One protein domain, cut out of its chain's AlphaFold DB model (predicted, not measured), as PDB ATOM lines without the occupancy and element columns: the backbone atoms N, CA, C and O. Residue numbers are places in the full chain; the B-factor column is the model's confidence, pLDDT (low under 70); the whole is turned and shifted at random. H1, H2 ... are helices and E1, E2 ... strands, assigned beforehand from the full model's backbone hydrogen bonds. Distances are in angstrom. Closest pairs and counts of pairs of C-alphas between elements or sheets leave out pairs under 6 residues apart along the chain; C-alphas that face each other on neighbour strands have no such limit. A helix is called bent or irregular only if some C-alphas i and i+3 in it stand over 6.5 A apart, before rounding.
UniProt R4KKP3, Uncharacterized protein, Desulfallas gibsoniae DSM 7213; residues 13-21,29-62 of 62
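This is residues 13 to 21 and 29 to 62 of the 62 residues of an uncharacterized protein of Desulfallas gibsoniae DSM 7213 (UniProt R4KKP3). A small head, made of the two-strand hairpin E1 and E2 with the first printed stretch beside E1, has one long helix, H1, leading off it as an arm. The far part of this arm, residues 51 to 62, sticks out, and the arm makes the length of the whole. The printed part has 43 residues, with two named strands and one named helix in the order E1, E2, H1; the sheet has the order E1 - E2 and is antiparallel. The class is mixed, helices and strands. The whole is loose and elongated, with a radius of gyration of the C-alphas of 12.3 A and spans of 36 by 20 by 19 A.

In the first printed stretch, residues 13 to 21, residues 16 to 17 form a short antiparallel pairing with residues 31 to 32 of E1, the strand of residues 30 to 32. A short link of 6 residues leads from E1 to E2, residues 39 to 41, and the two strands form a hairpin. They are antiparallel neighbours, with 144 degrees between their N-to-C directions. The C-alphas of Thr 32 and Asn 39 face each other at 4.3 A, and those of Leu 30 and Ala 41 at 4.7 A. Across the pair, N 31 and O 40 are 2.9 A apart and N 40 and O 31 are 2.8 A apart, both within hydrogen-bond range. A tight link of 2 residues joins E2 to H1, residues 44 to 60. H1 is apart from E1. Every O i to N i+4 pair in H1 is within hydrogen-bond range, and H1 is not bent. Residues 51 to 62, of which 51 to 60 belong to H1, stand free.

The printed part begins at Val 13, with its C-alpha at (-33.630, -25.994, -41.620). E1, Leu 30 to Thr 32, begins at C-alpha 30 at (-28.028, -14.938, -39.679) and is 6.8 A from first to last C-alpha. E2, Asn 39 to Ala 41, is also 6.8 A from first to last C-alpha. H1, Pro 44 to Asn 60, is 24.7 A from first to last C-alpha and ends at C-alpha 60 at (-44.749, -35.927, -29.774).

The two C-alphas farthest apart are those of Cys 36 and Ser 62, at 36.8 A. Without residues 51 to 62, the body of 31 residues spans 25 by 20 by 12 A. Residues 22 to 28 are cut out and not printed, and C-alphas 21 and 29 are 13.5 A apart across the cut. No link between named elements is long. Ser 62 is the chain's last residue. The mean pLDDT of the printed part is 77.9; residues 19 to 21, 57 to 58 and 60 to 62 are under 70.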
ATOM      1  N   VAL A  13     -34.469 -24.902 -42.145       80.25
ATOM      2  CA  VAL A  13     -33.630 -25.994 -41.620       80.25
ATOM      3  C   VAL A  13     -32.422 -26.282 -42.510       80.25
ATOM      4  O   VAL A  13     -31.360 -26.660 -42.019       80.25
ATOM      5  N   LYS A  14     -32.562 -26.087 -43.825       86.75
ATOM      6  CA  LYS A  14     -31.476 -26.299 -44.791       86.75
ATOM      7  C   LYS A  14     -30.441 -25.180 -44.737       86.75
ATOM      8  O   LYS A  14     -29.289 -25.388 -45.116       86.75
ATOM      9  N   PHE A  15     -30.830 -24.005 -44.243       87.88
ATOM     10  CA  PHE A  15     -29.923 -22.897 -43.992       87.88
ATOM     11  C   PHE A  15     -29.290 -23.060 -42.608       87.88
ATOM     12  O   PHE A  15     -29.976 -23.079 -41.583       87.88
ATOM     13  N   LYS A  16     -27.960 -23.172 -42.572       85.81
ATOM     14  CA  LYS A  16     -27.220 -23.368 -41.320       85.81
ATOM     15  C   LYS A  16     -27.197 -22.064 -40.530       85.81
ATOM     16  O   LYS A  16     -26.956 -21.018 -41.123       85.81
ATOM     17  N   ARG A  17     -27.404 -22.104 -39.212       81.88
ATOM     18  CA  ARG A  17     -27.133 -20.939 -38.352       81.88
ATOM     19  C   ARG A  17     -25.675 -20.521 -38.548       81.88
ATOM     20  O   ARG A  17     -24.777 -21.356 -38.442       81.88
ATOM     21  N   ALA A  18     -25.450 -19.252 -38.869       78.25
ATOM     22  CA  ALA A  18     -24.104 -18.719 -38.964       78.25
ATOM     23  C   ALA A  18     -23.560 -18.580 -37.535       78.25
ATOM     24  O   ALA A  18     -24.025 -17.736 -36.771       78.25
ATOM     25  N   SER A  19     -22.602 -19.425 -37.151       63.66
ATOM     26  CA  SER A  19     -21.911 -19.277 -35.871       63.66
ATOM     27  C   SER A  19     -20.980 -18.069 -35.966       63.66
ATOM     28  O   SER A  19     -19.880 -18.171 -36.513       63.66
ATOM     29  N   MET A  20     -21.407 -16.909 -35.474       57.47
ATOM     30  CA  MET A  20     -20.486 -15.790 -35.281       57.47
ATOM     31  C   MET A  20     -19.570 -16.136 -34.101       57.47
ATOM     32  O   MET A  20     -19.917 -15.883 -32.953       57.47
ATOM     33  N   SER A  21     -18.424 -16.771 -34.367       51.38
ATOM     34  CA  SER A  21     -17.484 -17.165 -33.308       51.38
ATOM     35  C   SER A  21     -16.669 -16.000 -32.740       51.38
ATOM     36  O   SER A  21     -15.960 -16.194 -31.761       51.38
ATOM     37  N   HIS A  29     -30.027 -12.609 -36.299       74.62
ATOM     38  CA  HIS A  29     -30.162 -14.025 -36.612       74.62
ATOM     39  C   HIS A  29     -29.758 -14.232 -38.076       74.62
ATOM     40  O   HIS A  29     -30.511 -13.921 -38.992       74.62
ATOM     41  N   LEU A  30     -28.533 -14.693 -38.326       82.50
ATOM     42  CA  LEU A  30     -28.028 -14.938 -39.679       82.50
ATOM     43  C   LEU A  30     -28.023 -16.435 -39.976       82.50
ATOM     44  O   LEU A  30     -27.576 -17.248 -39.162       82.50
ATOM     45  N   ARG A  31     -28.466 -16.804 -41.182       86.00
ATOM     46  CA  ARG A  31     -28.339 -18.176 -41.681       86.00
ATOM     47  C   ARG A  31     -27.619 -18.236 -43.022       86.00
ATOM     48  O   ARG A  31     -27.875 -17.461 -43.944       86.00
ATOM     49  N   THR A  32     -26.702 -19.184 -43.124       88.88
ATOM     50  CA  THR A  32     -25.847 -19.433 -44.276       88.88
ATOM     51  C   THR A  32     -26.572 -20.309 -45.294       88.88
ATOM     52  O   THR A  32     -27.046 -21.403 -44.978       88.88
ATOM     53  N   CYS A  33     -26.640 -19.835 -46.538       91.12
ATOM     54  CA  CYS A  33     -27.202 -20.582 -47.655       91.12
ATOM     55  C   CYS A  33     -26.351 -21.826 -47.964       91.12
ATOM     56  O   CYS A  33     -25.146 -21.682 -48.184       91.12
ATOM     57  N   PRO A  34     -26.948 -23.028 -48.070       90.38
ATOM     58  CA  PRO A  34     -26.200 -24.257 -48.343       90.38
ATOM     59  C   PRO A  34     -25.648 -24.327 -49.774       90.38
ATOM     60  O   PRO A  34     -24.706 -25.069 -50.027       90.38
ATOM     61  N   LYS A  35     -26.214 -23.557 -50.714       92.25
ATOM     62  CA  LYS A  35     -25.788 -23.534 -52.122       92.25
ATOM     63  C   LYS A  35     -24.580 -22.642 -52.378       92.25
ATOM     64  O   LYS A  35     -23.687 -23.034 -53.115       92.25
ATOM     65  N   CYS A  36     -24.578 -21.429 -51.828       91.62
ATOM     66  CA  CYS A  36     -23.575 -20.409 -52.158       91.62
ATOM     67  C   CYS A  36     -22.807 -19.866 -50.947       91.62
ATOM     68  O   CYS A  36     -22.034 -18.920 -51.096       91.62
ATOM     69  N   GLY A  37     -23.065 -20.386 -49.742       89.31
ATOM     70  CA  GLY A  37     -22.372 -19.985 -48.514       89.31
ATOM     71  C   GLY A  37     -22.670 -18.559 -48.043       89.31
ATOM     72  O   GLY A  37     -22.001 -18.052 -47.154       89.31
ATOM     73  N   THR A  38     -23.650 -17.876 -48.639       89.25
ATOM     74  CA  THR A  38     -23.960 -16.488 -48.271       89.25
ATOM     75  C   THR A  38     -24.809 -16.431 -47.018       89.25
ATOM     76  O   THR A  38     -25.793 -17.164 -46.906       89.25
ATOM     77  N   ASN A  39     -24.459 -15.529 -46.107       87.62
ATOM     78  CA  ASN A  39     -25.255 -15.248 -44.923       87.62
ATOM     79  C   ASN A  39     -26.437 -14.365 -45.304       87.62
ATOM     80  O   ASN A  39     -26.276 -13.314 -45.919       87.62
ATOM     81  N   ASN A  40     -27.628 -14.818 -44.950       85.25
ATOM     82  CA  ASN A  40     -28.868 -14.097 -45.158       85.25
ATOM     83  C   ASN A  40     -29.466 -13.803 -43.783       85.25
ATOM     84  O   ASN A  40     -29.426 -14.659 -42.893       85.25
ATOM     85  N   ALA A  41     -30.025 -12.606 -43.624       81.06
ATOM     86  CA  ALA A  41     -30.784 -12.257 -42.435       81.06
ATOM     87  C   ALA A  41     -32.012 -13.164 -42.314       81.06
ATOM     88  O   ALA A  41     -32.747 -13.390 -43.276       81.06
ATOM     89  N   CYS A  42     -32.198 -13.695 -41.119       77.44
ATOM     90  CA  CYS A  42     -33.370 -14.418 -40.685       77.44
ATOM     91  C   CYS A  42     -34.114 -13.518 -39.694       77.44
ATOM     92  O   CYS A  42     -33.500 -12.839 -38.872       77.44
ATOM     93  N   ASN A  43     -35.438 -13.463 -39.810       78.19
ATOM     94  CA  ASN A  43     -36.260 -12.727 -38.858       78.19
ATOM     95  C   ASN A  43     -36.250 -13.488 -37.514       78.19
ATOM     96  O   ASN A  43     -36.559 -14.682 -37.548       78.19
ATOM     97  N   PRO A  44     -35.939 -12.846 -36.369       72.88
ATOM     98  CA  PRO A  44     -35.993 -13.473 -35.045       72.88
ATOM     99  C   PRO A  44     -37.273 -14.287 -34.809       72.88
ATOM    100  O   PRO A  44     -37.190 -15.444 -34.412       72.88
ATOM    101  N   LEU A  45     -38.436 -13.747 -35.197       76.94
ATOM    102  CA  LEU A  45     -39.732 -14.418 -35.037       76.94
ATOM    103  C   LEU A  45     -39.808 -15.745 -35.808       76.94
ATOM    104  O   LEU A  45     -40.374 -16.722 -35.331       76.94
ATOM    105  N   MET A  46     -39.225 -15.801 -37.011       75.38
ATOM    106  CA  MET A  46     -39.175 -17.039 -37.801       75.38
ATOM    107  C   MET A  46     -38.264 -18.081 -37.153       75.38
ATOM    108  O   MET A  46     -38.468 -19.279 -37.340       75.38
ATOM    109  N   GLU A  47     -37.251 -17.630 -36.416       76.31
ATOM    110  CA  GLU A  47     -36.367 -18.516 -35.679       76.31
ATOM    111  C   GLU A  47     -37.024 -19.056 -34.404       76.31
ATOM    112  O   GLU A  47     -36.954 -20.263 -34.181       76.31
ATOM    113  N   GLU A  48     -37.730 -18.216 -33.646       78.31
ATOM    114  CA  GLU A  48     -38.508 -18.633 -32.469       78.31
ATOM    115  C   GLU A  48     -39.596 -19.651 -32.839       78.31
ATOM    116  O   GLU A  48     -39.631 -20.746 -32.276       78.31
ATOM    117  N   LEU A  49     -40.402 -19.363 -33.871       79.44
ATOM    118  CA  LEU A  49     -41.441 -20.283 -34.357       79.44
ATOM    119  C   LEU A  49     -40.867 -21.639 -34.785       79.44
ATOM    120  O   LEU A  49     -41.497 -22.683 -34.608       79.44
ATOM    121  N   TRP A  50     -39.666 -21.642 -35.363       78.38
ATOM    122  CA  TRP A  50     -38.991 -22.883 -35.720       78.38
ATOM    123  C   TRP A  50     -38.516 -23.655 -34.487       78.38
ATOM    124  O   TRP A  50     -38.687 -24.874 -34.441       78.38
ATOM    125  N   GLU A  51     -37.935 -22.980 -33.493       79.38
ATOM    126  CA  GLU A  51     -37.511 -23.617 -32.240       79.38
ATOM    127  C   GLU A  51     -38.706 -24.232 -31.495       79.38
ATOM    128  O   GLU A  51     -38.615 -25.373 -31.032       79.38
ATOM    129  N   GLU A  52     -39.846 -23.538 -31.451       81.81
ATOM    130  CA  GLU A  52     -41.097 -24.070 -30.897       81.81
ATOM    131  C   GLU A  52     -41.594 -25.298 -31.667       81.81
ATOM    132  O   GLU A  52     -41.936 -26.317 -31.061       81.81
ATOM    133  N   GLN A  53     -41.579 -25.253 -33.002       79.56
ATOM    134  CA  GLN A  53     -42.025 -26.376 -33.828       79.56
ATOM    135  C   GLN A  53     -41.133 -27.617 -33.658       79.56
ATOM    136  O   GLN A  53     -41.630 -28.744 -33.704       79.56
ATOM    137  N   GLN A  54     -39.828 -27.438 -33.435       75.69
ATOM    138  CA  GLN A  54     -38.920 -28.556 -33.164       75.69
ATOM    139  C   GLN A  54     -39.123 -29.147 -31.768       75.69
ATOM    140  O   GLN A  54     -39.074 -30.368 -31.627       75.69
ATOM    141  N   LYS A  55     -39.403 -28.314 -30.755       76.56
ATOM    142  CA  LYS A  55     -39.774 -28.804 -29.418       76.56
ATOM    143  C   LYS A  55     -41.053 -29.636 -29.465       76.56
ATOM    144  O   LYS A  55     -41.062 -30.743 -28.950       76.56
ATOM    145  N   GLN A  56     -42.081 -29.162 -30.169       72.88
ATOM    146  CA  GLN A  56     -43.332 -29.914 -30.325       72.88
ATOM    147  C   GLN A  56     -43.133 -31.269 -31.018       72.88
ATOM    148  O   GLN A  56     -43.808 -32.231 -30.669       72.88
ATOM    149  N   LYS A  57     -42.217 -31.368 -31.992       69.75
ATOM    150  CA  LYS A  57     -41.881 -32.654 -32.625       69.75
ATOM    151  C   LYS A  57     -41.176 -33.607 -31.661       69.75
ATOM    152  O   LYS A  57     -41.540 -34.772 -31.621       69.75
ATOM    153  N   ALA A  58     -40.226 -33.106 -30.872       69.44
ATOM    154  CA  ALA A  58     -39.521 -33.915 -29.878       69.44
ATOM    155  C   ALA A  58     -40.457 -34.440 -28.771       69.44
ATOM    156  O   ALA A  58     -40.328 -35.591 -28.362       69.44
ATOM    157  N   ASP A  59     -41.417 -33.624 -28.327       71.00
ATOM    158  CA  ASP A  59     -42.424 -34.020 -27.333       71.00
ATOM    159  C   ASP A  59     -43.434 -35.047 -27.880       71.00
ATOM    160  O   ASP A  59     -43.858 -35.931 -27.148       71.00
ATOM    161  N   ASN A  60     -43.807 -34.972 -29.164       65.50
ATOM    162  CA  ASN A  60     -44.749 -35.927 -29.774       65.50
ATOM    163  C   ASN A  60     -44.133 -37.301 -30.095       65.50
ATOM    164  O   ASN A  60     -44.868 -38.238 -30.398       65.50
ATOM    165  N   GLU A  61     -42.804 -37.414 -30.085       59.81
ATOM    166  CA  GLU A  61     -42.075 -38.675 -30.283       59.81
ATOM    167  C   GLU A  61     -41.623 -39.321 -28.951       59.81
ATOM    168  O   GLU A  61     -40.868 -40.295 -28.987       59.81
ATOM    169  N   SER A  62     -42.075 -38.801 -27.795       53.44
ATOM    170  CA  SER A  62     -41.788 -39.338 -26.446       53.44
ATOM    171  C   SER A  62     -42.908 -40.207 -25.870       53.44
ATOM    172  O   SER A  62     -44.097 -39.906 -26.113       53.44
TER     173      SER A  62